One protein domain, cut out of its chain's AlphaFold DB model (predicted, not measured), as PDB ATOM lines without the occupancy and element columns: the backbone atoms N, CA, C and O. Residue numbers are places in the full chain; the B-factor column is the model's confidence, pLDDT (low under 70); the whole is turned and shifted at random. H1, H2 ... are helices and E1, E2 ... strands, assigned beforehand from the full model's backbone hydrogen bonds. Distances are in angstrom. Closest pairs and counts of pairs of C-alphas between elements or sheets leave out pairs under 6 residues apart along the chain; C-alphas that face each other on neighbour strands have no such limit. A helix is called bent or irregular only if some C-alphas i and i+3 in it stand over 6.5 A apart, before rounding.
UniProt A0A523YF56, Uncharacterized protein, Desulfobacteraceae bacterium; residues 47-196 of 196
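Overview. This is residues 47 to 196 of the 196 residues of an uncharacterized protein of Desulfobacteraceae bacterium (UniProt A0A523YF56). A strongly twisted, curled sheet of five strands faces a small sheet of three, E1, E3 and E6, at one end of an elongated domain, making a sandwich with crossed strands. H2 sits near the middle, packed on E5 and reaching the second small sheet, E7, E8 and E11, at the other end, where H1 and H3 also gather. The printed part has 150 residues with three named helices and eleven named strands, in the order E1 E2 H1 E3 E4 E5 E6 H2 E7 E8 E9 E10 H3 E11. The large sheet, E2 E10 E9 E4 E5, and E7 E8 E11 are mixed, E1 E3 E6 is antiparallel, and the class is mixed, helices and strands. The whole is compact, with a radius of gyration of the C-alphas of 16.3 A, and spans 48 by 31 by 26 A.

Along the chain. E1, residues 47 to 49, begins at C-alpha 47 (-43.681, 134.903, 46.462) and runs on into E2, 52 to 54, at 38 degrees. H1 is 57 to 62 and E3 66 to 70. E4, 77 to 87, is 27.9 A long and bends by 60 degrees at residue 84; E5, 90 to 100, is 30.5 A. E6 is 107 to 110, H2 117 to 127, E7 131 to 134 and E8 140 to 144. E9, 152 to 160, is 25.9 A and E10, 166 to 174, 26.1 A. H3, 178 to 189, is 16.9 A, and E11, 193 to 195, ends at C-alpha 195 (-21.524, 112.058, 41.252).

Arrangement. In the large sheet E4 and E5 form a hairpin, with N 82 and O 94 at 2.9 A, and E9 and E10 another, with N 156 and O 169 at 2.8 A. E9 and E4 are antiparallel, with N 81 and O 157 at 2.9 A; E2 and E10 are parallel, with N 53 and O 172 at 2.9 A. In the sandwich, two sheets face to face, the facing parts are 8.6 A apart centre to centre and the strands cross at 51 degrees; N 49 and O 66 are at 2.8 A, N 67 and O 109 at 2.9 A. H2 is on one face of the large sheet, two layers, at a height of 7.6 A; the closest C-alphas of E5 and H2, Ile 96 and Phe 122, are 5.2 A apart. H2 is irregular, with C-alphas 118 and 121 at 7.7 A. H2 is also on the sheet E7 E8 E11, where E7 and E8 form a hairpin, with N 133 and O 141 at 2.8 A, and E8 and E11 are parallel, with N 194 and O 142 at 2.8 A. H1 and H3 only graze that sheet. H1 and H3 touch, about perpendicular at 84 degrees, closest at the C-alphas of Ala 58 and Asp 184, 5.7 A. H1 and H2 only just touch, with 3 pairs of C-alphas within 8 A, the closest Val 60 and Lys 123, 6.3 A. Every O i to N i+4 pair is within hydrogen-bond range in H1 and H3, and 4 of 7 in H2.

Size, cuts and confidence. The two C-alphas farthest apart, Ser 163 and Leu 189, are 49.2 A apart. The printed part has no cut and no long link. Its mean pLDDT is 92.6, and no printed residue is under 70.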
ATOM      1  N   ILE A  47     -43.866 135.988  45.497       96.88
ATOM      2  CA  ILE A  47     -43.681 134.903  46.462       96.88
ATOM      3  C   ILE A  47     -43.197 133.644  45.741       96.88
ATOM      4  O   ILE A  47     -43.481 133.446  44.560       96.88
ATOM      5  N   VAL A  48     -42.460 132.795  46.457       96.00
ATOM      6  CA  VAL A  48     -41.974 131.500  45.965       96.00
ATOM      7  C   VAL A  48     -42.345 130.393  46.942       96.00
ATOM      8  O   VAL A  48     -42.220 130.552  48.157       96.00
ATOM      9  N   GLU A  49     -42.788 129.265  46.398       94.75
ATOM     10  CA  GLU A  49     -43.168 128.076  47.152       94.75
ATOM     11  C   GLU A  49     -42.453 126.845  46.584       94.75
ATOM     12  O   GLU A  49     -42.577 126.589  45.388       94.75
ATOM     13  N   PRO A  50     -41.724 126.065  47.402       94.12
ATOM     14  CA  PRO A  50     -41.409 126.341  48.803       94.12
ATOM     15  C   PRO A  50     -40.397 127.492  48.955       94.12
ATOM     16  O   PRO A  50     -39.490 127.651  48.143       94.12
ATOM     17  N   GLU A  51     -40.494 128.242  50.058       94.06
ATOM     18  CA  GLU A  51     -39.517 129.287  50.420       94.06
ATOM     19  C   GLU A  51     -38.190 128.702  50.922       94.06
ATOM     20  O   GLU A  51     -37.175 129.389  50.967       94.06
ATOM     21  N   THR A  52     -38.174 127.424  51.307       94.94
ATOM     22  CA  THR A  52     -36.952 126.712  51.687       94.94
ATOM     23  C   THR A  52     -36.776 125.455  50.851       94.94
ATOM     24  O   THR A  52     -37.665 124.605  50.800       94.94
ATOM     25  N   ILE A  53     -35.588 125.285  50.274       95.88
ATOM     26  CA  ILE A  53     -35.180 124.065  49.576       95.88
ATOM     27  C   ILE A  53     -33.896 123.495  50.184       95.88
ATOM     28  O   ILE A  53     -33.002 124.231  50.595       95.88
ATOM     29  N   ARG A  54     -33.804 122.161  50.236       95.75
ATOM     30  CA  ARG A  54     -32.583 121.427  50.595       95.75
ATOM     31  C   ARG A  54     -31.908 120.853  49.353       95.75
ATOM     32  O   ARG A  54     -32.591 120.299  48.494       95.75
ATOM     33  N   LEU A  55     -30.581 120.937  49.292       94.94
ATOM     34  CA  LEU A  55     -29.758 120.613  48.116       94.94
ATOM     35  C   LEU A  55     -29.503 119.109  47.871       94.94
ATOM     36  O   LEU A  55     -28.441 118.723  47.391       94.94
ATOM     37  N   GLY A  56     -30.471 118.239  48.163       94.12
ATOM     38  CA  GLY A  56     -30.434 116.849  47.690       94.12
ATOM     39  C   GLY A  56     -30.844 116.756  46.225       94.12
ATOM     40  O   GLY A  56     -31.852 117.354  45.853       94.12
ATOM     41  N   VAL A  57     -30.144 115.981  45.394       94.25
ATOM     42  CA  VAL A  57     -30.478 115.863  43.962       94.25
ATOM     43  C   VAL A  57     -31.905 115.342  43.785       94.25
ATOM     44  O   VAL A  57     -32.721 115.972  43.112       94.25
ATOM     45  N   ALA A  58     -32.254 114.241  44.452       92.62
ATOM     46  CA  ALA A  58     -33.600 113.678  44.401       92.62
ATOM     47  C   ALA A  58     -34.658 114.649  44.955       92.62
ATOM     48  O   ALA A  58     -35.771 114.722  44.433       92.62
ATOM     49  N   LYS A  59     -34.310 115.423  45.993       94.75
ATOM     50  CA  LYS A  59     -35.207 116.409  46.608       94.75
ATOM     51  C   LYS A  59     -35.476 117.587  45.678       94.75
ATOM     52  O   LYS A  59     -36.639 117.915  45.466       94.75
ATOM     53  N   VAL A  60     -34.436 118.191  45.106       95.25
ATOM     54  CA  VAL A  60     -34.552 119.315  44.166       95.25
ATOM     55  C   VAL A  60     -35.345 118.890  42.933       95.25
ATOM     56  O   VAL A  60     -36.303 119.563  42.554       95.25
ATOM     57  N   MET A  61     -35.019 117.730  42.356       94.25
ATOM     58  CA  MET A  61     -35.731 117.213  41.186       94.25
ATOM     59  C   MET A  61     -37.193 116.878  41.501       94.25
ATOM     60  O   MET A  61     -38.069 117.152  40.686       94.25
ATOM     61  N   GLY A  62     -37.480 116.345  42.690       92.62
ATOM     62  CA  GLY A  62     -38.838 116.031  43.138       92.62
ATOM     63  C   GLY A  62     -39.658 117.228  43.630       92.62
ATOM     64  O   GLY A  62     -40.839 117.060  43.914       92.62
ATOM     65  N   THR A  63     -39.067 118.419  43.761       93.12
ATOM     66  CA  THR A  63     -39.767 119.599  44.288       93.12
ATOM     67  C   THR A  63     -40.427 120.377  43.158       93.12
ATOM     68  O   THR A  63     -39.768 120.757  42.195       93.12
ATOM     69  N   GLN A  64     -41.721 120.650  43.280       93.94
ATOM     70  CA  GLN A  64     -42.402 121.642  42.458       93.94
ATOM     71  C   GLN A  64     -42.155 123.030  43.052       93.94
ATOM     72  O   GLN A  64     -42.423 123.250  44.231       93.94
ATOM     73  N   PHE A  65     -41.653 123.943  42.226       93.81
ATOM     74  CA  PHE A  65     -41.592 125.367  42.551       93.81
ATOM     75  C   PHE A  65     -42.778 126.092  41.936       93.81
ATOM     76  O   PHE A  65     -43.089 125.866  40.764       93.81
ATOM     77  N   VAL A  66     -43.401 126.968  42.715       95.25
ATOM     78  CA  VAL A  66     -44.460 127.870  42.275       95.25
ATOM     79  C   VAL A  66     -44.043 129.290  42.624       95.25
ATOM     80  O   VAL A  66     -43.886 129.621  43.796       95.25
ATOM     81  N   LEU A  67     -43.838 130.117  41.605       96.00
ATOM     82  CA  LEU A  67     -43.591 131.543  41.759       96.00
ATOM     83  C   LEU A  67     -44.867 132.274  41.374       96.00
ATOM     84  O   LEU A  67     -45.421 132.024  40.305       96.00
ATOM     85  N   ARG A  68     -45.344 133.150  42.253       97.38
ATOM     86  CA  ARG A  68     -46.527 133.976  42.006       97.38
ATOM     87  C   ARG A  68     -46.156 135.434  42.166       97.38
ATOM     88  O   ARG A  68     -45.473 135.780  43.132       97.38
ATOM     89  N   GLY A  69     -46.636 136.271  41.260       97.38
ATOM     90  CA  GLY A  69     -46.517 137.718  41.353       97.38
ATOM     91  C   GLY A  69     -47.869 138.410  41.281       97.38
ATOM     92  O   GLY A  69     -48.817 137.853  40.730       97.38
ATOM     93  N   ARG A  70     -47.949 139.615  41.851       96.69
ATOM     94  CA  ARG A  70     -49.106 140.513  41.748       96.69
ATOM     95  C   ARG A  70     -48.684 141.969  41.631       96.69
ATOM     96  O   ARG A  70     -47.615 142.324  42.125       96.69
ATOM     97  N   GLY A  71     -49.557 142.810  41.081       96.12
ATOM     98  CA  GLY A  71     -49.324 144.252  40.954       96.12
ATOM     99  C   GLY A  71     -48.378 144.623  39.809       96.12
ATOM    100  O   GLY A  71     -47.845 145.735  39.793       96.12
ATOM    101  N   PHE A  72     -48.155 143.703  38.870       97.12
ATOM    102  CA  PHE A  72     -47.391 143.950  37.649       97.12
ATOM    103  C   PHE A  72     -48.250 144.676  36.610       97.12
ATOM    104  O   PHE A  72     -49.415 144.988  36.863       97.12
ATOM    105  N   GLN A  73     -47.649 145.088  35.496       96.44
ATOM    106  CA  GLN A  73     -48.406 145.685  34.403       96.44
ATOM    107  C   GLN A  73     -49.205 144.577  33.699       96.44
ATOM    108  O   GLN A  73     -48.600 143.571  33.340       96.44
ATOM    109  N   PRO A  74     -50.534 144.709  33.548       97.19
ATOM    110  CA  PRO A  74     -51.317 143.727  32.815       97.19
ATOM    111  C   PRO A  74     -50.803 143.529  31.392       97.19
ATOM    112  O   PRO A  74     -50.428 144.511  30.756       97.19
ATOM    113  N   GLU A  75     -50.821 142.283  30.914       96.06
ATOM    114  CA  GLU A  75     -50.396 141.893  29.556       96.06
ATOM    115  C   GLU A  75     -48.900 142.136  29.245       96.06
ATOM    116  O   GLU A  75     -48.476 141.951  28.108       96.06
ATOM    117  N   ASP A  76     -48.092 142.490  30.252       96.31
ATOM    118  CA  ASP A  76     -46.622 142.543  30.188       96.31
ATOM    119  C   ASP A  76     -46.025 141.126  30.324       96.31
ATOM    120  O   ASP A  76     -46.711 140.159  30.665       96.31
ATOM    121  N   SER A  77     -44.712 141.005  30.152       96.50
ATOM    122  CA  SER A  77     -43.952 139.791  30.460       96.50
ATOM    123  C   SER A  77     -42.932 140.077  31.563       96.50
ATOM    124  O   SER A  77     -42.446 141.195  31.731       96.50
ATOM    125  N   VAL A  78     -42.579 139.060  32.344       97.06
ATOM    126  CA  VAL A  78     -41.595 139.167  33.425       97.06
ATOM    127  C   VAL A  78     -40.445 138.191  33.233       97.06
ATOM    128  O   VAL A  78     -40.642 137.017  32.929       97.06
ATOM    129  N   PHE A  79     -39.231 138.653  33.524       95.62
ATOM    130  CA  PHE A  79     -38.072 137.794  33.743       95.62
ATOM    131  C   PHE A  79     -37.771 137.670  35.228       95.62
ATOM    132  O   PHE A  79     -37.676 138.662  35.952       95.62
ATOM    133  N   ILE A  80     -37.546 136.441  35.679       97.12
ATOM    134  CA  ILE A  80     -37.142 136.147  37.047       97.12
ATOM    135  C   ILE A  80     -35.680 135.746  37.056       97.12
ATOM    136  O   ILE A  80     -35.264 134.811  36.371       97.12
ATOM    137  N   LYS A  81     -34.903 136.423  37.898       96.88
ATOM    138  CA  LYS A  81     -33.496 136.120  38.143       96.88
ATOM    139  C   LYS A  81     -33.231 135.828  39.611       96.88
ATOM    140  O   LYS A  81     -33.847 136.421  40.493       96.88
ATOM    141  N   ILE A  82     -32.287 134.936  39.875       97.06
ATOM    142  CA  ILE A  82     -31.681 134.788  41.198       97.06
ATOM    143  C   ILE A  82     -30.496 135.748  41.301       97.06
ATOM    144  O   ILE A  82     -29.647 135.793  40.408       97.06
ATOM    145  N   LEU A  83     -30.454 136.531  42.373       96.94
ATOM    146  CA  LEU A  83     -29.423 137.538  42.584       96.94
ATOM    147  C   LEU A  83     -28.213 136.961  43.316       96.94
ATOM    148  O   LEU A  83     -28.343 136.094  44.185       96.94
ATOM    149  N   GLY A  84     -27.034 137.500  43.011       93.88
ATOM    150  CA  GLY A  84     -25.863 137.328  43.873       93.88
ATOM    151  C   GLY A  84     -25.294 135.903  43.936       93.88
ATOM    152  O   GLY A  84     -24.711 135.504  44.949       93.88
ATOM    153  N   VAL A  85     -25.436 135.105  42.876       91.69
ATOM    154  CA  VAL A  85     -24.925 133.730  42.849       91.69
ATOM    155  C   VAL A  85     -23.398 133.735  42.747       91.69
ATOM    156  O   VAL A  85     -22.817 134.137  41.739       91.69
ATOM    157  N   LYS A  86     -22.726 133.238  43.794       88.56
ATOM    158  CA  LYS A  86     -21.261 133.089  43.844       88.56
ATOM    159  C   LYS A  86     -20.782 131.956  42.944       88.56
ATOM    160  O   LYS A  86     -20.807 130.797  43.351       88.56
ATOM    161  N   THR A  87     -20.315 132.259  41.745       78.69
ATOM    162  CA  THR A  87     -19.563 131.311  40.901       78.69
ATOM    163  C   THR A  87     -18.068 131.390  41.223       78.69
ATOM    164  O   THR A  87     -17.655 132.321  41.907       78.69
ATOM    165  N   LYS A  88     -17.257 130.422  40.759       74.50
ATOM    166  CA  LYS A  88     -15.847 130.234  41.176       74.50
ATOM    167  C   LYS A  88     -15.038 131.539  41.312       74.50
ATOM    168  O   LYS A  88     -14.324 131.670  42.295       74.50
ATOM    169  N   ASN A  89     -15.214 132.506  40.401       77.50
ATOM    170  CA  ASN A  89     -14.443 133.758  40.405       77.50
ATOM    171  C   ASN A  89     -15.298 135.041  40.384       77.50
ATOM    172  O   ASN A  89     -14.746 136.126  40.242       77.50
ATOM    173  N   LYS A  90     -16.634 134.951  40.460       88.81
ATOM    174  CA  LYS A  90     -17.505 136.136  40.361       88.81
ATOM    175  C   LYS A  90     -18.892 135.917  40.948       88.81
ATOM    176  O   LYS A  90     -19.432 134.810  40.917       88.81
ATOM    177  N   VAL A  91     -19.477 137.005  41.428       91.75
ATOM    178  CA  VAL A  91     -20.886 137.090  41.814       91.75
ATOM    179  C   VAL A  91     -21.681 137.515  40.585       91.75
ATOM    180  O   VAL A  91     -21.330 138.506  39.951       91.75
ATOM    181  N   VAL A  92     -22.701 136.743  40.215       92.56
ATOM    182  CA  VAL A  92     -23.538 137.020  39.039       92.56
ATOM    183  C   VAL A  92     -25.012 136.841  39.360       92.56
ATOM    184  O   VAL A  92     -25.383 135.982  40.162       92.56
ATOM    185  N   ASP A  93     -25.844 137.619  38.683       95.00
ATOM    186  CA  ASP A  93     -27.274 137.363  38.609       95.00
ATOM    187  C   ASP A  93     -27.540 136.347  37.499       95.00
ATOM    188  O   ASP A  93     -26.949 136.434  36.421       95.00
ATOM    189  N   ILE A  94     -28.422 135.380  37.752       93.81
ATOM    190  CA  ILE A  94     -28.733 134.325  36.780       93.81
ATOM    191  C   ILE A  94     -30.232 134.357  36.468       93.81
ATOM    192  O   ILE A  94     -31.026 134.217  37.401       93.81
ATOM    193  N   PRO A  95     -30.645 134.523  35.198       93.81
ATOM    194  CA  PRO A  95     -32.043 134.369  34.805       93.81
ATOM    195  C   PRO A  95     -32.466 132.905  34.961       93.81
ATOM    196  O   PRO A  95     -31.724 131.990  34.599       93.81
ATOM    197  N   ILE A  96     -33.638 132.681  35.547       94.19
ATOM    198  CA  ILE A  96     -34.119 131.345  35.918       94.19
ATOM    199  C   ILE A  96     -35.491 131.011  35.343       94.19
ATOM    200  O   ILE A  96     -35.724 129.836  35.077       94.19
ATOM    201  N   PHE A  97     -36.352 132.012  35.144       94.88
ATOM    202  CA  PHE A  97     -37.678 131.848  34.554       94.88
ATOM    203  C   PHE A  97     -38.089 133.092  33.773       94.88
ATOM    204  O   PHE A  97     -37.598 134.192  34.032       94.88
ATOM    205  N   ASP A  98     -39.055 132.895  32.898       93.88
ATOM    206  CA  ASP A  98     -39.850 133.894  32.208       93.88
ATOM    207  C   ASP A  98     -41.337 133.544  32.371       93.88
ATOM    208  O   ASP A  98     -41.687 132.405  32.708       93.88
ATOM    209  N   GLY A  99     -42.214 134.527  32.207       94.06
ATOM    210  CA  GLY A  99     -43.651 134.293  32.218       94.06
ATOM    211  C   GLY A  99     -44.455 135.536  31.885       94.06
ATOM    212  O   GLY A  99     -43.958 136.654  31.993       94.06
ATOM    213  N   ASP A 100     -45.710 135.320  31.521       96.94
ATOM    214  CA  ASP A 100     -46.624 136.387  31.128       96.94
ATOM    215  C   ASP A 100     -47.473 136.856  32.308       96.94
ATOM    216  O   ASP A 100     -47.844 136.072  33.195       96.94
ATOM    217  N   VAL A 101     -47.773 138.151  32.312       97.88
ATOM    218  CA  VAL A 101     -48.659 138.792  33.274       97.88
ATOM    219  C   VAL A 101     -50.070 138.815  32.697       97.88
ATOM    220  O   VAL A 101     -50.313 139.286  31.589       97.88
ATOM    221  N   ASP A 102     -51.027 138.304  33.460       97.69
ATOM    222  CA  ASP A 102     -52.430 138.310  33.080       97.69
ATOM    223  C   ASP A 102     -53.053 139.714  33.144       97.69
ATOM    224  O   ASP A 102     -52.442 140.703  33.557       97.69
ATOM    225  N   LYS A 103     -54.320 139.797  32.736       97.44
ATOM    226  CA  LYS A 103     -55.094 141.045  32.697       97.44
ATOM    227  C   LYS A 103     -55.310 141.680  34.072       97.44
ATOM    228  O   LYS A 103     -55.590 142.874  34.152       97.44
ATOM    229  N   ASP A 104     -55.154 140.903  35.138       96.75
ATOM    230  CA  ASP A 104     -55.304 141.355  36.518       96.75
ATOM    231  C   ASP A 104     -53.954 141.787  37.130       96.75
ATOM    232  O   ASP A 104     -53.883 142.154  38.306       96.75
ATOM    233  N   GLY A 105     -52.866 141.764  36.350       96.62
ATOM    234  CA  GLY A 105     -51.531 142.133  36.817       96.62
ATOM    235  C   GLY A 105     -50.864 141.040  37.660       96.62
ATOM    236  O   GLY A 105     -49.996 141.351  38.491       96.62
ATOM    237  N   HIS A 106     -51.271 139.778  37.490       97.50
ATOM    238  CA  HIS A 106     -50.697 138.615  38.161       97.50
ATOM    239  C   HIS A 106     -49.896 137.742  37.202       97.50
ATOM    240  O   HIS A 106     -50.187 137.650  36.020       97.50
ATOM    241  N   PHE A 107     -48.912 137.022  37.730       97.38
ATOM    242  CA  PHE A 107     -48.288 135.921  36.997       97.38
ATOM    243  C   PHE A 107     -48.153 134.706  37.905       97.38
ATOM    244  O   PHE A 107     -48.042 134.824  39.130       97.38
ATOM    245  N   THR A 108     -48.137 133.513  37.310       96.94
ATOM    246  CA  THR A 108     -47.866 132.264  38.026       96.94
ATOM    247  C   THR A 108     -46.994 131.342  37.185       96.94
ATOM    248  O   THR A 108     -47.431 130.828  36.161       96.94
ATOM    249  N   ILE A 109     -45.790 131.053  37.672       95.19
ATOM    250  CA  ILE A 109     -44.841 130.136  37.037       95.19
ATOM    251  C   ILE A 109     -44.744 128.875  37.888       95.19
ATOM    252  O   ILE A 109     -44.461 128.934  39.087       95.19
ATOM    253  N   LYS A 110     -44.991 127.716  37.274       93.81
ATOM    254  CA  LYS A 110     -44.975 126.411  37.946       93.81
ATOM    255  C   LYS A 110     -43.967 125.498  37.272       93.81
ATOM    256  O   LYS A 110     -44.113 125.182  36.099       93.81
ATOM    257  N   THR A 111     -43.006 125.003  38.045       91.69
ATOM    258  CA  THR A 111     -42.101 123.947  37.578       91.69
ATOM    259  C   THR A 111     -42.661 122.581  37.921       91.69
ATOM    260  O   THR A 111     -43.127 122.361  39.042       91.69
ATOM    261  N   LYS A 112     -42.576 121.622  37.000       89.31
ATOM    262  CA  LYS A 112     -42.970 120.244  37.318       89.31
ATOM    263  C   LYS A 112     -41.817 119.481  37.986       89.31
ATOM    264  O   LYS A 112     -40.641 119.820  37.791       89.31
ATOM    265  N   PRO A 113     -42.113 118.460  38.807       89.12
ATOM    266  CA  PRO A 113     -41.107 117.502  39.250       89.12
ATOM    267  C   PRO A 113     -40.440 116.790  38.062       89.12
ATOM    268  O   PRO A 113     -41.054 116.584  37.019       89.12
ATOM    269  N   GLY A 114     -39.189 116.369  38.234       85.75
ATOM    270  CA  GLY A 114     -38.416 115.684  37.198       85.75
ATOM    271  C   GLY A 114     -37.746 116.637  36.203       85.75
ATOM    272  O   GLY A 114     -37.334 117.736  36.566       85.75
ATOM    273  N   TYR A 115     -37.583 116.174  34.962       81.75
ATOM    274  CA  TYR A 115     -36.804 116.824  33.895       81.75
ATOM    275  C   TYR A 115     -37.635 117.800  33.054       81.75
ATOM    276  O   TYR A 115     -37.549 117.817  31.830       81.75
ATOM    277  N   ASP A 116     -38.487 118.574  33.710       81.56
ATOM    278  CA  ASP A 116     -39.348 119.527  33.027       81.56
ATOM    279  C   ASP A 116     -38.547 120.735  32.533       81.56
ATOM    280  O   ASP A 116     -37.769 121.322  33.294       81.56
ATOM    281  N   LEU A 117     -38.741 121.097  31.260       79.50
ATOM    282  CA  LEU A 117     -37.995 122.174  30.598       79.50
ATOM    283  C   LEU A 117     -38.137 123.500  31.348       79.50
ATOM    284  O   LEU A 117     -37.143 124.205  31.508       79.50
ATOM    285  N   SER A 118     -39.324 123.776  31.901       78.75
ATOM    286  CA  SER A 118     -39.598 125.021  32.626       78.75
ATOM    287  C   SER A 118     -38.722 125.205  33.867       78.75
ATOM    288  O   SER A 118     -38.484 126.329  34.280       78.75
ATOM    289  N   GLY A 119     -38.225 124.118  34.475       83.69
ATOM    290  CA  GLY A 119     -37.455 124.150  35.721       83.69
ATOM    291  C   GLY A 119     -35.996 123.728  35.591       83.69
ATOM    292  O   GLY A 119     -35.273 123.757  36.587       83.69
ATOM    293  N   LEU A 120     -35.559 123.305  34.404       86.19
ATOM    294  CA  LEU A 120     -34.260 122.667  34.181       86.19
ATOM    295  C   LEU A 120     -33.093 123.616  34.479       86.19
ATOM    296  O   LEU A 120     -32.187 123.257  35.237       86.19
ATOM    297  N   THR A 121     -33.154 124.845  33.961       89.00
ATOM    298  CA  THR A 121     -32.144 125.887  34.204       89.00
ATOM    299  C   THR A 121     -31.974 126.142  35.695       89.00
ATOM    300  O   THR A 121     -30.861 126.086  36.220       89.00
ATOM    301  N   PHE A 122     -33.083 126.338  36.406       93.94
ATOM    302  CA  PHE A 122     -33.052 126.622  37.831       93.94
ATOM    303  C   PHE A 122     -32.599 125.417  38.665       93.94
ATOM    304  O   PHE A 122     -31.638 125.505  39.428       93.94
ATOM    305  N   LYS A 123     -33.250 124.260  38.509       94.56
ATOM    306  CA  LYS A 123     -32.990 123.074  39.336       94.56
ATOM    307  C   LYS A 123     -31.613 122.476  39.072       94.56
ATOM    308  O   LYS A 123     -30.866 122.212  40.010       94.56
ATOM    309  N   ILE A 124     -31.277 122.248  37.806       93.06
ATOM    310  CA  ILE A 124     -30.068 121.511  37.425       93.06
ATOM    311  C   ILE A 124     -28.901 122.477  37.256       93.06
ATOM    312  O   ILE A 124     -27.857 122.269  37.872       93.06
ATOM    313  N   GLY A 125     -29.088 123.550  36.486       91.25
ATOM    314  CA  GLY A 125     -28.022 124.506  36.181       91.25
ATOM    315  C   GLY A 125     -27.616 125.371  37.376       91.25
ATOM    316  O   GLY A 125     -26.427 125.503  37.664       91.25
ATOM    317  N   VAL A 126     -28.591 125.936  38.093       93.50
ATOM    318  CA  VAL A 126     -28.327 126.882  39.189       93.50
ATOM    319  C   VAL A 126     -28.177 126.182  40.535       93.50
ATOM    320  O   VAL A 126     -27.120 126.298  41.154       93.50
ATOM    321  N   LEU A 127     -29.208 125.463  40.999       94.88
ATOM    322  CA  LEU A 127     -29.223 124.888  42.350       94.88
ATOM    323  C   LEU A 127     -28.220 123.741  42.489       94.88
ATOM    324  O   LEU A 127     -27.351 123.774  43.356       94.88
ATOM    325  N   LEU A 128     -28.328 122.726  41.628       94.06
ATOM    326  CA  LEU A 128     -27.468 121.543  41.697       94.06
ATOM    327  C   LEU A 128     -26.109 121.740  41.030       94.06
ATOM    328  O   LEU A 128     -25.207 120.941  41.270       94.06
ATOM    329  N   ARG A 129     -25.963 122.774  40.192       92.44
ATOM    330  CA  ARG A 129     -24.759 123.018  39.383       92.44
ATOM    331  C   ARG A 129     -24.323 121.797  38.571       92.44
ATOM    332  O   ARG A 129     -23.135 121.566  38.340       92.44
ATOM    333  N   ALA A 130     -25.305 121.027  38.140       93.12
ATOM    334  CA  ALA A 130     -25.155 119.749  37.477       93.12
ATOM    335  C   ALA A 130     -25.464 119.876  35.981       93.12
ATOM    336  O   ALA A 130     -25.806 120.945  35.471       93.12
ATOM    337  N   LYS A 131     -25.339 118.760  35.266       91.88
ATOM    338  CA  LYS A 131     -25.741 118.622  33.864       91.88
ATOM    339  C   LYS A 131     -26.654 117.415  33.709       91.88
ATOM    340  O   LYS A 131     -26.648 116.516  34.550       91.88
ATOM    341  N   THR A 132     -27.426 117.377  32.632       90.69
ATOM    342  CA  THR A 132     -28.088 116.143  32.206       90.69
ATOM    343  C   THR A 132     -27.111 115.297  31.391       90.69
ATOM    344  O   THR A 132     -26.224 115.811  30.711       90.69
ATOM    345  N   GLY A 133     -27.257 113.984  31.484       89.56
ATOM    346  CA  GLY A 133     -26.533 113.012  30.677       89.56
ATOM    347  C   GLY A 133     -27.411 111.805  30.387       89.56
ATOM    348  O   GLY A 133     -28.579 111.764  30.785       89.56
ATOM    349  N   THR A 134     -26.834 110.800  29.741       90.12
ATOM    350  CA  THR A 134     -27.529 109.556  29.395       90.12
ATOM    351  C   THR A 134     -26.762 108.375  29.964       90.12
ATOM    352  O   THR A 134     -25.557 108.251  29.751       90.12
ATOM    353  N   ASN A 135     -27.446 107.505  30.706       89.25
ATOM    354  CA  ASN A 135     -26.825 106.306  31.257       89.25
ATOM    355  C   ASN A 135     -26.704 105.186  30.206       89.25
ATOM    356  O   ASN A 135     -27.256 105.266  29.109       89.25
ATOM    357  N   LYS A 136     -26.048 104.076  30.574       87.50
ATOM    358  CA  LYS A 136     -25.863 102.897  29.702       87.50
ATOM    359  C   LYS A 136     -27.170 102.273  29.180       87.50
ATOM    360  O   LYS A 136     -27.127 101.474  28.256       87.50
ATOM    361  N   LYS A 137     -28.321 102.602  29.777       88.19
ATOM    362  CA  LYS A 137     -29.656 102.113  29.390       88.19
ATOM    363  C   LYS A 137     -30.434 103.128  28.539       88.19
ATOM    364  O   LYS A 137     -31.643 102.977  28.398       88.19
ATOM    365  N   GLY A 138     -29.786 104.190  28.051       84.75
ATOM    366  CA  GLY A 138     -30.434 105.240  27.260       84.75
ATOM    367  C   GLY A 138     -31.354 106.166  28.065       84.75
ATOM    368  O   GLY A 138     -32.126 106.913  27.474       84.75
ATOM    369  N   LYS A 139     -31.316 106.126  29.406       87.50
ATOM    370  CA  LYS A 139     -32.185 106.950  30.265       87.50
ATOM    371  C   LYS A 139     -31.461 108.210  30.729       87.50
ATOM    372  O   LYS A 139     -30.276 108.154  31.061       87.50
ATOM    373  N   THR A 140     -32.197 109.317  30.820       88.19
ATOM    374  CA  THR A 140     -31.685 110.591  31.335       88.19
ATOM    375  C   THR A 140     -31.225 110.454  32.788       88.19
ATOM    376  O   THR A 140     -31.944 109.914  33.636       88.19
ATOM    377  N   MET A 141     -30.033 110.969  33.074       91.44
ATOM    378  CA  MET A 141     -29.423 111.016  34.400       91.44
ATOM    379  C   MET A 141     -28.924 112.425  34.730       91.44
ATOM    380  O   MET A 141     -28.646 113.220  33.832       91.44
ATOM    381  N   ILE A 142     -28.786 112.720  36.021       92.19
ATOM    382  CA  ILE A 142     -28.137 113.938  36.517       92.19
ATOM    383  C   ILE A 142     -26.667 113.646  36.790       92.19
ATOM    384  O   ILE A 142     -26.358 112.767  37.591       92.19
ATOM    385  N   VAL A 143     -25.774 114.412  36.172       92.25
ATOM    386  CA  VAL A 143     -24.326 114.333  36.375       92.25
ATOM    387  C   VAL A 143     -23.882 115.538  37.198       92.25
ATOM    388  O   VAL A 143     -23.872 116.672  36.715       92.25
ATOM    389  N   VAL A 144     -23.534 115.294  38.458       90.75
ATOM    390  CA  VAL A 144     -23.021 116.300  39.390       90.75
ATOM    391  C   VAL A 144     -21.500 116.316  39.271       90.75
ATOM    392  O   VAL A 144     -20.850 115.348  39.645       90.75
ATOM    393  N   THR A 145     -20.943 117.400  38.724       84.50
ATOM    394  CA  THR A 145     -19.490 117.558  38.493       84.50
ATOM    395  C   THR A 145     -18.842 118.618  39.380       84.50
ATOM    396  O   THR A 145     -17.655 118.906  39.259       84.50
ATOM    397  N   GLN A 146     -19.642 119.312  40.182       88.69
ATOM    398  CA  GLN A 146     -19.206 120.381  41.071       88.69
ATOM    399  C   GLN A 146     -20.180 120.469  42.250       88.69
ATOM    400  O   GLN A 146     -21.316 120.000  42.127       88.69
ATOM    401  N   PRO A 147     -19.765 121.064  43.383       90.69
ATOM    402  CA  PRO A 147     -20.666 121.284  44.503       90.69
ATOM    403  C   PRO A 147     -21.892 122.093  44.064       90.69
ATOM    404  O   PRO A 147     -21.750 122.950  43.181       90.69
ATOM    405  N   PRO A 148     -23.067 121.868  44.679       92.94
ATOM    406  CA  PRO A 148     -24.255 122.675  44.428       92.94
ATOM    407  C   PRO A 148     -24.021 124.143  44.820       92.94
ATOM    408  O   PRO A 148     -22.965 124.520  45.340       92.94
ATOM    409  N   ILE A 149     -24.995 125.006  44.535       94.31
ATOM    410  CA  ILE A 149     -24.949 126.399  44.990       94.31
ATOM    411  C   ILE A 149     -24.720 126.456  46.517       94.31
ATOM    412  O   ILE A 149     -25.233 125.592  47.228       94.31
ATOM    413  N   PRO A 150     -23.942 127.425  47.039       93.81
ATOM    414  CA  PRO A 150     -23.760 127.559  48.479       93.81
ATOM    415  C   PRO A 150     -25.085 127.703  49.235       93.81
ATOM    416  O   PRO A 150     -26.073 128.214  48.709       93.81
ATOM    417  N   GLU A 151     -25.089 127.270  50.490       95.56
ATOM    418  CA  GLU A 151     -26.211 127.508  51.393       95.56
ATOM    419  C   GLU A 151     -26.352 129.001  51.699       95.56
ATOM    420  O   GLU A 151     -25.366 129.744  51.728       95.56
ATOM    421  N   GLY A 152     -27.581 129.446  51.949       95.75
ATOM    422  CA  GLY A 152     -27.855 130.840  52.269       95.75
ATOM    423  C   GLY A 152     -29.241 131.299  51.849       95.75
ATOM    424  O   GLY A 152     -30.059 130.529  51.347       95.75
ATOM    425  N   VAL A 153     -29.506 132.583  52.069       97.19
ATOM    426  CA  VAL A 153     -30.733 133.240  51.618       97.19
ATOM    427  C   VAL A 153     -30.425 133.986  50.331       97.19
ATOM    428  O   VAL A 153     -29.564 134.861  50.307       97.19
ATOM    429  N   TYR A 154     -31.146 133.636  49.277       97.00
ATOM    430  CA  TYR A 154     -31.042 134.256  47.967       97.00
ATOM    431  C   TYR A 154     -32.272 135.113  47.705       97.00
ATOM    432  O   TYR A 154     -33.386 134.751  48.089       97.00
ATOM    433  N   ALA A 155     -32.070 136.244  47.037       97.69
ATOM    434  CA  ALA A 155     -33.163 137.040  46.507       97.69
ATOM    435  C   ALA A 155     -33.493 136.551  45.094       97.69
ATOM    436  O   ALA A 155     -32.607 136.414  44.249       97.69
ATOM    437  N   LEU A 156     -34.767 136.275  44.849       97.88
ATOM    438  CA  LEU A 156     -35.320 136.142  43.510       97.88
ATOM    439  C   LEU A 156     -35.934 137.487  43.147       97.88
ATOM    440  O   LEU A 156     -36.670 138.046  43.956       97.88
ATOM    441  N   LYS A 157     -35.654 137.993  41.950       98.19
ATOM    442  CA  LYS A 157     -36.167 139.266  41.450       98.19
ATOM    443  C   LYS A 157     -36.931 139.048  40.158       98.19
ATOM    444  O   LYS A 157     -36.341 138.563  39.195       98.19
ATOM    445  N   ALA A 158     -38.202 139.425  40.147       98.00
ATOM    446  CA  ALA A 158     -38.986 139.596  38.934       98.00
ATOM    447  C   ALA A 158     -38.775 141.012  38.393       98.00
ATOM    448  O   ALA A 158     -38.793 141.981  39.158       98.00
ATOM    449  N   VAL A 159     -38.566 141.110  37.087       97.50
ATOM    450  CA  VAL A 159     -38.386 142.355  36.341       97.50
ATOM    451  C   VAL A 159     -39.345 142.321  35.162       97.50
ATOM    452  O   VAL A 159     -39.275 141.388  34.365       97.50
ATOM    453  N   SER A 160     -40.244 143.299  35.093       96.62
ATOM    454  CA  SER A 160     -41.096 143.523  33.925       96.62
ATOM    455  C   SER A 160     -40.262 143.861  32.693       96.62
ATOM    456  O   SER A 160     -39.196 144.466  32.807       96.62
ATOM    457  N   MET A 161     -40.726 143.437  31.521       94.06
ATOM    458  CA  MET A 161     -40.028 143.674  30.262       94.06
ATOM    459  C   MET A 161     -40.353 145.041  29.673       94.06
ATOM    460  O   MET A 161     -39.453 145.701  29.157       94.06
ATOM    461  N   GLU A 162     -41.615 145.456  29.753       91.50
ATOM    462  CA  GLU A 162     -42.070 146.723  29.176       91.50
ATOM    463  C   GLU A 162     -42.171 147.838  30.215       91.50
ATOM    464  O   GLU A 162     -41.934 149.005  29.908       91.50
ATOM    465  N   SER A 163     -42.511 147.488  31.459       91.56
ATOM    466  CA  SER A 163     -42.621 148.447  32.560       91.56
ATOM    467  C   SER A 163     -41.424 148.400  33.516       91.56
ATOM    468  O   SER A 163     -40.781 147.371  33.693       91.56
ATOM    469  N   ASP A 164     -41.177 149.490  34.249       93.31
ATOM    470  CA  ASP A 164     -40.116 149.559  35.273       93.31
ATOM    471  C   ASP A 164     -40.468 148.815  36.583       93.31
ATOM    472  O   ASP A 164     -39.847 149.007  37.636       93.31
ATOM    473  N   LYS A 165     -41.506 147.971  36.566       96.12
ATOM    474  CA  LYS A 165     -41.989 147.261  37.752       96.12
ATOM    475  C   LYS A 165     -41.058 146.103  38.097       96.12
ATOM    476  O   LYS A 165     -40.710 145.265  37.269       96.12
ATOM    477  N   THR A 166     -40.690 146.016  39.372       97.44
ATOM    478  CA  THR A 166     -39.901 144.896  39.890       97.44
ATOM    479  C   THR A 166     -40.414 144.460  41.253       97.44
ATOM    480  O   THR A 166     -40.952 145.270  42.009       97.44
ATOM    481  N   ALA A 167     -40.242 143.182  41.579       97.75
ATOM    482  CA  ALA A 167     -40.514 142.661  42.914       97.75
ATOM    483  C   ALA A 167     -39.470 141.619  43.302       97.75
ATOM    484  O   ALA A 167     -38.995 140.859  42.458       97.75
ATOM    485  N   GLU A 168     -39.151 141.551  44.591       97.56
ATOM    486  CA  GLU A 168     -38.187 140.595  45.128       97.56
ATOM    487  C   GLU A 168     -38.831 139.685  46.173       97.56
ATOM    488  O   GLU A 168     -39.682 140.109  46.956       97.56
ATOM    489  N   CYS A 169     -38.410 138.424  46.200       96.81
ATOM    490  CA  CYS A 169     -38.780 137.471  47.237       96.81
ATOM    491  C   CYS A 169     -37.556 136.677  47.700       96.81
ATOM    492  O   CYS A 169     -36.539 136.603  47.008       96.81
ATOM    493  N   LYS A 170     -37.629 136.101  48.901       96.94
ATOM    494  CA  LYS A 170     -36.527 135.326  49.480       96.94
ATOM    495  C   LYS A 170     -36.708 133.844  49.183       96.94
ATOM    496  O   LYS A 170     -37.808 133.314  49.292       96.94
ATOM    497  N   LEU A 171     -35.600 133.179  48.879       97.00
ATOM    498  CA  LEU A 171     -35.483 131.732  48.817       97.00
ATOM    499  C   LEU A 171     -34.335 131.292  49.723       97.00
ATOM    500  O   LEU A 171     -33.180 131.665  49.528       97.00
ATOM    501  N   THR A 172     -34.650 130.465  50.710       97.56
ATOM    502  CA  THR A 172     -33.673 129.877  51.620       97.56
ATOM    503  C   THR A 172     -33.168 128.559  51.048       97.56
ATOM    504  O   THR A 172     -33.932 127.620  50.823       97.56
ATOM    505  N   ILE A 173     -31.861 128.464  50.862       97.00
ATOM    506  CA  ILE A 173     -31.176 127.259  50.414       97.00
ATOM    507  C   ILE A 173     -30.430 126.657  51.601       97.00
ATOM    508  O   ILE A 173     -29.613 127.319  52.237       97.00
ATOM    509  N   LYS A 174     -30.719 125.389  51.890       96.69
ATOM    510  CA  LYS A 174     -30.087 124.605  52.955       96.69
ATOM    511  C   LYS A 174     -29.357 123.398  52.377       96.69
ATOM    512  O   LYS A 174     -29.729 122.875  51.325       96.69
ATOM    513  N   GLY A 175     -28.381 122.894  53.116       93.06
ATOM    514  CA  GLY A 175     -27.693 121.656  52.779       93.06
ATOM    515  C   GLY A 175     -28.628 120.439  52.733       93.06
ATOM    516  O   GLY A 175     -29.756 120.478  53.265       93.06
ATOM    517  N   PRO A 176     -28.177 119.343  52.094       92.69
ATOM    518  CA  PRO A 176     -28.921 118.090  52.063       92.69
ATOM    519  C   PRO A 176     -29.142 117.557  53.486       92.69
ATOM    520  O   PRO A 176     -28.277 117.656  54.352       92.69
ATOM    521  N   SER A 177     -30.319 116.990  53.741       90.81
ATOM    522  CA  SER A 177     -30.592 116.242  54.974       90.81
ATOM    523  C   SER A 177     -30.096 114.792  54.881       90.81
ATOM    524  O   SER A 177     -29.815 114.292  53.792       90.81
ATOM    525  N   CYS A 178     -30.063 114.063  56.004       87.38
ATOM    526  CA  CYS A 178     -29.736 112.631  56.008       87.38
ATOM    527  C   CYS A 178     -30.646 111.817  55.067       87.38
ATOM    528  O   CYS A 178     -30.171 110.948  54.340       87.38
ATOM    529  N   MET A 179     -31.946 112.133  55.034       86.44
ATOM    530  CA  MET A 179     -32.897 111.476  54.130       86.44
ATOM    531  C   MET A 179     -32.602 111.787  52.663       86.44
ATOM    532  O   MET A 179     -32.776 110.921  51.806       86.44
ATOM    533  N   ASP A 180     -32.152 113.007  52.368       87.94
ATOM    534  CA  ASP A 180     -31.767 113.396  51.014       87.94
ATOM    535  C   ASP A 180     -30.532 112.614  50.557       87.94
ATOM    536  O   ASP A 180     -30.527 112.072  49.455       87.94
ATOM    537  N   SER A 181     -29.532 112.466  51.428       89.31
ATOM    538  CA  SER A 181     -28.332 111.672  51.139       89.31
ATOM    539  C   SER A 181     -28.658 110.205  50.848       89.31
ATOM    540  O   SER A 181     -28.125 109.642  49.891       89.31
ATOM    541  N   ILE A 182     -29.574 109.593  51.611       91.00
ATOM    542  CA  ILE A 182     -30.035 108.213  51.367       91.00
ATOM    543  C   ILE A 182     -30.737 108.109  50.006       91.00
ATOM    544  O   ILE A 182     -30.449 107.202  49.224       91.00
ATOM    545  N   LYS A 183     -31.641 109.045  49.691       91.12
ATOM    546  CA  LYS A 183     -32.355 109.062  48.404       91.12
ATOM    547  C   LYS A 183     -31.407 109.252  47.225       91.12
ATOM    548  O   LYS A 183     -31.560 108.580  46.207       91.12
ATOM    549  N   ASP A 184     -30.424 110.132  47.366       93.25
ATOM    550  CA  ASP A 184     -29.405 110.360  46.349       93.25
ATOM    551  C   ASP A 184     -28.535 109.120  46.130       93.25
ATOM    552  O   ASP A 184     -28.221 108.790  44.988       93.25
ATOM    553  N   TRP A 185     -28.174 108.406  47.202       90.75
ATOM    554  CA  TRP A 185     -27.430 107.150  47.105       90.75
ATOM    555  C   TRP A 185     -28.221 106.076  46.346       90.75
ATOM    556  O   TRP A 185     -27.698 105.481  45.402       90.75
ATOM    557  N   ILE A 186     -29.510 105.903  46.664       91.06
ATOM    558  CA  ILE A 186     -30.412 105.016  45.910       91.06
ATOM    559  C   ILE A 186     -30.499 105.458  44.439       91.06
ATOM    560  O   ILE A 186     -30.462 104.627  43.532       91.06
ATOM    561  N   GLY A 187     -30.574 106.766  44.177       88.75
ATOM    562  CA  GLY A 187     -30.550 107.316  42.821       88.75
ATOM    563  C   GLY A 187     -29.254 107.002  42.062       88.75
ATOM    564  O   GLY A 187     -29.309 106.736  40.859       88.75
ATOM    565  N   GLY A 188     -28.121 106.962  42.767       91.62
ATOM    566  CA  GLY A 188     -26.835 106.496  42.249       91.62
ATOM    567  C   GLY A 188     -26.866 105.025  41.842       91.62
ATOM    568  O   GLY A 188     -26.565 104.696  40.698       91.62
ATOM    569  N   LEU A 189     -27.343 104.148  42.733       91.00
ATOM    570  CA  LEU A 189     -27.504 102.714  42.446       91.00
ATOM    571  C   LEU A 189     -28.448 102.450  41.262       91.00
ATOM    572  O   LEU A 189     -28.226 101.536  40.470       91.00
ATOM    573  N   MET A 190     -29.489 103.271  41.102       88.88
ATOM    574  CA  MET A 190     -30.421 103.188  39.972       88.88
ATOM    575  C   MET A 190     -29.859 103.760  38.657       88.88
ATOM    576  O   MET A 190     -30.549 103.705  37.635       88.88
ATOM    577  N   GLY A 191     -28.651 104.335  38.659       88.62
ATOM    578  CA  GLY A 191     -28.052 104.994  37.496       88.62
ATOM    579  C   GLY A 191     -28.809 106.248  37.049       88.62
ATOM    580  O   GLY A 191     -28.807 106.573  35.862       88.62
ATOM    581  N   LYS A 192     -29.522 106.903  37.975       89.81
ATOM    582  CA  LYS A 192     -30.243 108.169  37.749       89.81
ATOM    583  C   LYS A 192     -29.404 109.383  38.143       89.81
ATOM    584  O   LYS A 192     -29.675 110.484  37.670       89.81
ATOM    585  N   ILE A 193     -28.427 109.184  39.024       90.88
ATOM    586  CA  ILE A 193     -27.509 110.212  39.505       90.88
ATOM    587  C   ILE A 193     -26.090 109.681  39.343       90.88
ATOM    588  O   ILE A 193     -25.791 108.565  39.756       90.88
ATOM    589  N   GLU A 194     -25.212 110.497  38.787       91.38
ATOM    590  CA  GLU A 194     -23.781 110.252  38.726       91.38
ATOM    591  C   GLU A 194     -23.086 111.402  39.456       91.38
ATOM    592  O   GLU A 194     -23.253 112.565  39.091       91.38
ATOM    593  N   LYS A 195     -22.350 111.088  40.525       85.75
ATOM    594  CA  LYS A 195     -21.524 112.058  41.252       85.75
ATOM    595  C   LYS A 195     -20.076 111.810  40.836       85.75
ATOM    596  O   LYS A 195     -19.601 110.690  41.013       85.75
ATOM    597  N   LYS A 196     -19.442 112.814  40.232       76.50
ATOM    598  CA  LYS A 196     -18.040 112.783  39.797       76.50
ATOM    599  C   LYS A 196     -17.173 113.640  40.702       76.50
ATOM    600  O   LYS A 196     -17.674 114.696  41.148       76.50
TER     601      LYS A 196